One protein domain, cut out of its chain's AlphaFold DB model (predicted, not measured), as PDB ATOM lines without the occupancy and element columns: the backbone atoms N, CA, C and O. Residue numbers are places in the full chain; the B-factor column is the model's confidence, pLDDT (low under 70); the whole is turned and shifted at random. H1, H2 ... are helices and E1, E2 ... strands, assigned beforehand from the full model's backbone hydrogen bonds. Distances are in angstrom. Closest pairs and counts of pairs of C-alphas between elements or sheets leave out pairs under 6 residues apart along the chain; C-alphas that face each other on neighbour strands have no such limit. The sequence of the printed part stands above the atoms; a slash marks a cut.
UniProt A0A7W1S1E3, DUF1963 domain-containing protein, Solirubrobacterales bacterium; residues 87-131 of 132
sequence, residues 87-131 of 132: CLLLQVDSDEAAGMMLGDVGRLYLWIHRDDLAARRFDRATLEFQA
ATOM      1  N   CYS A  87      37.763  26.646 -10.924       86.00
ATOM      2  CA  CYS A  87      39.078  26.030 -11.044       86.00
ATOM      3  C   CYS A  87      38.951  24.511 -11.137       86.00
ATOM      4  O   CYS A  87      38.157  23.904 -10.419       86.00
ATOM      5  N   LEU A  88      39.780  23.902 -11.987       86.62
ATOM      6  CA  LEU A  88      39.912  22.451 -12.087       86.62
ATOM      7  C   LEU A  88      40.850  21.954 -10.983       86.62
ATOM      8  O   LEU A  88      42.013  22.354 -10.935       86.62
ATOM      9  N   LEU A  89      40.356  21.092 -10.097       88.12
ATOM     10  CA  LEU A  89      41.161  20.458  -9.048       88.12
ATOM     11  C   LEU A  89      41.792  19.157  -9.519       88.12
ATOM     12  O   LEU A  89      42.951  18.876  -9.218       88.12
ATOM     13  N   LEU A  90      41.009  18.350 -10.227       86.88
ATOM     14  CA  LEU A  90      41.395  17.012 -10.635       86.88
ATOM     15  C   LEU A  90      40.706  16.668 -11.948       86.88
ATOM     16  O   LEU A  90      39.509  16.893 -12.106       86.88
ATOM     17  N   GLN A  91      41.467  16.063 -12.849       88.06
ATOM     18  CA  GLN A  91      40.940  15.368 -14.009       88.06
ATOM     19  C   GLN A  91      41.447  13.928 -13.986       88.06
ATOM     20  O   GLN A  91      42.645  13.695 -13.800       88.06
ATOM     21  N   VAL A  92      40.528  12.986 -14.181       87.12
ATOM     22  CA  VAL A  92      40.822  11.563 -14.357       87.12
ATOM     23  C   VAL A  92      40.267  11.142 -15.707       87.12
ATOM     24  O   VAL A  92      39.061  11.217 -15.942       87.12
ATOM     25  N   ASP A  93      41.156  10.716 -16.594       86.81
ATOM     26  CA  ASP A  93      40.788  10.170 -17.895       86.81
ATOM     27  C   ASP A  93      40.689   8.645 -17.812       86.81
ATOM     28  O   ASP A  93      41.359   8.018 -16.988       86.81
ATOM     29  N   SER A  94      39.886   8.050 -18.696       83.94
ATOM     30  CA  SER A  94      40.007   6.620 -18.977       83.94
ATOM     31  C   SER A  94      41.407   6.310 -19.514       83.94
ATOM     32  O   SER A  94      41.945   7.048 -20.341       83.94
ATOM     33  N   ASP A  95      41.978   5.205 -19.056       85.25
ATOM     34  CA  ASP A  95      43.274   4.695 -19.472       85.25
ATOM     35  C   ASP A  95      43.183   3.176 -19.641       85.25
ATOM     36  O   ASP A  95      43.143   2.412 -18.672       85.25
ATOM     37  N   GLU A  96      43.149   2.744 -20.900       81.62
ATOM     38  CA  GLU A  96      43.097   1.335 -21.283       81.62
ATOM     39  C   GLU A  96      44.335   0.569 -20.807       81.62
ATOM     40  O   GLU A  96      44.212  -0.556 -20.322       81.62
ATOM     41  N   ALA A  97      45.519   1.189 -20.857       76.06
ATOM     42  CA  ALA A  97      46.739   0.552 -20.375       76.06
ATOM     43  C   ALA A  97      46.646   0.279 -18.870       76.06
ATOM     44  O   ALA A  97      47.163  -0.734 -18.401       76.06
ATOM     45  N   ALA A  98      45.943   1.143 -18.129       77.81
ATOM     46  CA  ALA A  98      45.671   0.970 -16.705       77.81
ATOM     47  C   ALA A  98      44.462   0.110 -16.360       77.81
ATOM     48  O   ALA A  98      44.164  -0.064 -15.176       77.81
ATOM     49  N   GLY A  99      43.777  -0.438 -17.367       81.06
ATOM     50  CA  GLY A  99      42.512  -1.139 -17.175       81.06
ATOM     51  C   GLY A  99      41.436  -0.247 -16.548       81.06
ATOM     52  O   GLY A  99      40.485  -0.762 -15.961       81.06
ATOM     53  N   MET A 100      41.584   1.080 -16.627       79.12
ATOM     54  CA  MET A 100      40.660   2.036 -16.033       79.12
ATOM     55  C   MET A 100      39.756   2.606 -17.121       79.12
ATOM     56  O   MET A 100      40.125   3.529 -17.838       79.12
ATOM     57  N   MET A 101      38.546   2.064 -17.225       84.62
ATOM     58  CA  MET A 101      37.538   2.522 -18.177       84.62
ATOM     59  C   MET A 101      36.404   3.243 -17.459       84.62
ATOM     60  O   MET A 101      35.654   2.639 -16.692       84.62
ATOM     61  N   LEU A 102      36.264   4.543 -17.709       81.12
ATOM     62  CA  LEU A 102      35.167   5.348 -17.186       81.12
ATOM     63  C   LEU A 102      34.044   5.398 -18.229       81.12
ATOM     64  O   LEU A 102      33.992   6.306 -19.053       81.12
ATOM     65  N   GLY A 103      33.149   4.411 -18.217       83.88
ATOM     66  CA  GLY A 103      32.122   4.275 -19.259       83.88
ATOM     67  C   GLY A 103      32.743   3.969 -20.627       83.88
ATOM     68  O   GLY A 103      33.653   3.145 -20.709       83.88
ATOM     69  N   ASP A 104      32.279   4.643 -21.685       83.19
ATOM     70  CA  ASP A 104      32.812   4.509 -23.050       83.19
ATOM     71  C   ASP A 104      33.948   5.517 -23.310       83.19
ATOM     72  O   ASP A 104      33.783   6.536 -23.978       83.19
ATOM     73  N   VAL A 105      35.105   5.279 -22.684       83.06
ATOM     74  CA  VAL A 105      36.300   6.150 -22.777       83.06
ATOM     75  C   VAL A 105      36.035   7.574 -22.255       83.06
ATOM     76  O   VAL A 105      36.482   8.584 -22.804       83.06
ATOM     77  N   GLY A 106      35.291   7.661 -21.154       84.12
ATOM     78  CA  GLY A 106      34.914   8.911 -20.511       84.12
ATOM     79  C   GLY A 106      36.007   9.545 -19.652       84.12
ATOM     80  O   GLY A 106      37.131   9.046 -19.520       84.12
ATOM     81  N   ARG A 107      35.654  10.687 -19.058       87.56
ATOM     82  CA  ARG A 107      36.511  11.529 -18.216       87.56
ATOM     83  C   ARG A 107      35.724  12.063 -17.031       87.56
ATOM     84  O   ARG A 107      34.537  12.372 -17.147       87.56
ATOM     85  N   LEU A 108      36.406  12.197 -15.906       88.25
ATOM     86  CA  LEU A 108      35.872  12.769 -14.682       88.25
ATOM     87  C   LEU A 108      36.624  14.054 -14.348       88.25
ATOM     88  O   LEU A 108      37.856  14.078 -14.343       88.25
ATOM     89  N   TYR A 109      35.875  15.102 -14.031       87.38
ATOM     90  CA  TYR A 109      36.399  16.406 -13.650       87.38
ATOM     91  C   TYR A 109      35.888  16.783 -12.263       87.38
ATOM     92  O   TYR A 109      34.708  16.624 -11.957       87.38
ATOM     93  N   LEU A 110      36.778  17.309 -11.427       87.88
ATOM     94  CA  LEU A 110      36.431  17.906 -10.144       87.88
ATOM     95  C   LEU A 110      36.697  19.407 -10.201       87.88
ATOM     96  O   LEU A 110      37.843  19.838 -10.339       87.88
ATOM     97  N   TRP A 111      35.642  20.190 -10.046       87.75
ATOM     98  CA  TRP A 111      35.666  21.643 -10.119       87.75
ATOM     99  C   TRP A 111      35.425  22.284  -8.756       87.75
ATOM    100  O   TRP A 111      34.715  21.729  -7.926       87.75
ATOM    101  N   ILE A 112      35.953  23.484  -8.529       87.94
ATOM    102  CA  ILE A 112      35.669  24.281  -7.328       87.94
ATOM    103  C   ILE A 112      35.726  25.777  -7.647       87.94
ATOM    104  O   ILE A 112      36.500  26.196  -8.506       87.94
ATOM    105  N   HIS A 113      34.956  26.604  -6.941       86.75
ATOM    106  CA  HIS A 113      35.101  28.057  -7.031       86.75
ATOM    107  C   HIS A 113      36.421  28.522  -6.400       86.75
ATOM    108  O   HIS A 113      36.872  27.969  -5.396       86.75
ATOM    109  N   ARG A 114      37.038  29.569  -6.952       81.00
ATOM    110  CA  ARG A 114      38.302  30.147  -6.469       81.00
ATOM    111  C   ARG A 114      38.241  30.546  -5.002       81.00
ATOM    112  O   ARG A 114      39.142  30.208  -4.239       81.00
ATOM    113  N   ASP A 115      37.162  31.209  -4.606       86.88
ATOM    114  CA  ASP A 115      36.960  31.627  -3.214       86.88
ATOM    115  C   ASP A 115      36.801  30.433  -2.268       86.88
ATOM    116  O   ASP A 115      37.288  30.457  -1.139       86.88
ATOM    117  N   ASP A 116      36.164  29.357  -2.735       88.19
ATOM    118  CA  ASP A 116      36.004  28.129  -1.957       88.19
ATOM    119  C   ASP A 116      37.314  27.353  -1.852       88.19
ATOM    120  O   ASP A 116      37.621  26.822  -0.786       88.19
ATOM    121  N   LEU A 117      38.140  27.371  -2.899       87.12
ATOM    122  CA  LEU A 117      39.497  26.835  -2.855       87.12
ATOM    123  C   LEU A 117      40.373  27.603  -1.860       87.12
ATOM    124  O   LEU A 117      41.053  26.988  -1.038       87.12
ATOM    125  N   ALA A 118      40.324  28.938  -1.890       86.75
ATOM    126  CA  ALA A 118      41.052  29.788  -0.949       86.75
ATOM    127  C   ALA A 118      40.600  29.551   0.502       86.75
ATOM    128  O   ALA A 118      41.429  29.475   1.410       86.75
ATOM    129  N   ALA A 119      39.295  29.360   0.712       90.88
ATOM    130  CA  ALA A 119      38.704  29.032   2.007       90.88
ATOM    131  C   ALA A 119      38.798  27.537   2.384       90.88
ATOM    132  O   ALA A 119      38.325  27.159   3.455       90.88
ATOM    133  N   ARG A 120      39.400  26.685   1.538       89.88
ATOM    134  CA  ARG A 120      39.509  25.220   1.708       89.88
ATOM    135  C   ARG A 120      38.163  24.506   1.921       89.88
ATOM    136  O   ARG A 120      38.099  23.480   2.595       89.88
ATOM    137  N   ARG A 121      37.091  25.035   1.329       91.69
ATOM    138  CA  ARG A 121      35.725  24.486   1.372       91.69
ATOM    139  C   ARG A 121      35.521  23.454   0.264       91.69
ATOM    140  O   ARG A 121      34.781  23.673  -0.691       91.69
ATOM    141  N   PHE A 122      36.242  22.338   0.362       89.31
ATOM    142  CA  PHE A 122      36.211  21.269  -0.645       89.31
ATOM    143  C   PHE A 122      34.873  20.518  -0.705       89.31
ATOM    144  O   PHE A 122      34.594  19.849  -1.694       89.31
ATOM    145  N   ASP A 123      34.026  20.668   0.313       93.06
ATOM    146  CA  ASP A 123      32.642  20.188   0.336       93.06
ATOM    147  C   ASP A 123      31.760  20.838  -0.743       93.06
ATOM    148  O   ASP A 123      30.726  20.285  -1.108       93.06
ATOM    149  N   ARG A 124      32.183  21.989  -1.282       87.88
ATOM    150  CA  ARG A 124      31.491  22.719  -2.355       87.88
ATOM    151  C   ARG A 124      32.020  22.413  -3.753       87.88
ATOM    152  O   ARG A 124      31.657  23.099  -4.707       87.88
ATOM    153  N   ALA A 125      32.905  21.427  -3.883       89.75
ATOM    154  CA  ALA A 125      33.402  21.013  -5.182       89.75
ATOM    155  C   ALA A 125      32.317  20.269  -5.980       89.75
ATOM    156  O   ALA A 125      31.544  19.483  -5.432       89.75
ATOM    157  N   THR A 126      32.294  20.490  -7.292       90.88
ATOM    158  CA  THR A 126      31.366  19.843  -8.222       90.88
ATOM    159  C   THR A 126      32.089  18.754  -8.995       90.88
ATOM    160  O   THR A 126      33.133  19.003  -9.595       90.88
ATOM    161  N   LEU A 127      31.511  17.556  -9.013       90.69
ATOM    162  CA  LEU A 127      32.000  16.429  -9.797       90.69
ATOM    163  C   LEU A 127      31.200  16.315 -11.097       90.69
ATOM    164  O   LEU A 127      29.976  16.201 -11.068       90.69
ATOM    165  N   GLU A 128      31.894  16.335 -12.228       87.56
ATOM    166  CA  GLU A 128      31.312  16.184 -13.556       87.56
ATOM    167  C   GLU A 128      31.860  14.921 -14.216       87.56
ATOM    168  O   GLU A 128      33.070  14.698 -14.257       87.56
ATOM    169  N   PHE A 129      30.957  14.101 -14.749       88.50
ATOM    170  CA  PHE A 129      31.306  12.921 -15.522       88.50
ATOM    171  C   PHE A 129      30.860  13.100 -16.970       88.50
ATOM    172  O   PHE A 129      29.699  13.415 -17.236       88.50
ATOM    173  N   GLN A 130      31.785  12.884 -17.902       82.00
ATOM    174  CA  GLN A 130      31.528  12.942 -19.332       82.00
ATOM    175  C   GLN A 130      31.884  11.598 -19.968       82.00
ATOM    176  O   GLN A 130      33.040  11.190 -19.932       82.00
ATOM    177  N   ALA A 131      30.907  10.958 -20.601       80.62
ATOM    178  CA  ALA A 131      31.093   9.805 -21.478       80.62
ATOM    179  C   ALA A 131      30.492  10.110 -22.857       80.62
ATOM    180  O   ALA A 131      29.695  11.049 -22.984       80.62
TER     181      ALA A 131
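Overview. This is residues 87 to 131 of the 132 residues of the protein "DUF1963 domain-containing protein" of Solirubrobacterales bacterium (UniProt A0A7W1S1E3). A narrow ribbon of three antiparallel strands makes the body of this rod, with a long loop, residues 94 to 106, at one end and the short helix H1 at the other. The sheet's order is E1, E2, E3, and E2 lies in the middle. The printed part has 45 residues, with three named strands and one named helix in the order E1, E2, H1, E3 along the chain; the class is mixed, helices and strands. The whole is loose, with a radius of gyration of the C-alphas of 12.7 A and spans of 37 by 17 by 14 A.

Arrangement. Start at the inner strand E2, residues 107 to 113. Edge strand E1, residues 87 to 93, is its antiparallel neighbour at 170 degrees, and the two form a hairpin; look for N 89 and O 110, 2.8 A apart, within hydrogen-bond range. Edge strand E3, residues 126 to 130, is antiparallel to E2 at 155 degrees, with N 109 and O 128 within hydrogen-bond range at 2.8 A. H1, residues 114 to 118, only grazes the sheet; its closest C-alpha pair with E1 is Cys 87 and Arg 114, 6.2 A apart. Its O i to N i+4 pair is within hydrogen-bond range.

Along the chain. Find C-alpha 87 at (39.078, 26.030, -11.044); from there E1 runs 17.4 A to residue 93. E2 begins at C-alpha 107, (36.511, 11.529, -18.216), and spans 20.0 A. H1 follows at residue 114 and spans 6.2 A. E3 spans 13.1 A and ends at C-alpha 130, (31.528, 12.942, -19.332).

Size, cuts and confidence. The C-alphas farthest apart, those of Ala 97 and Ala 119, are 37.1 A apart. The link from E1 to E2 is long, with 13 residues. The printed part has no cut, and no printed residue is under 70 in pLDDT.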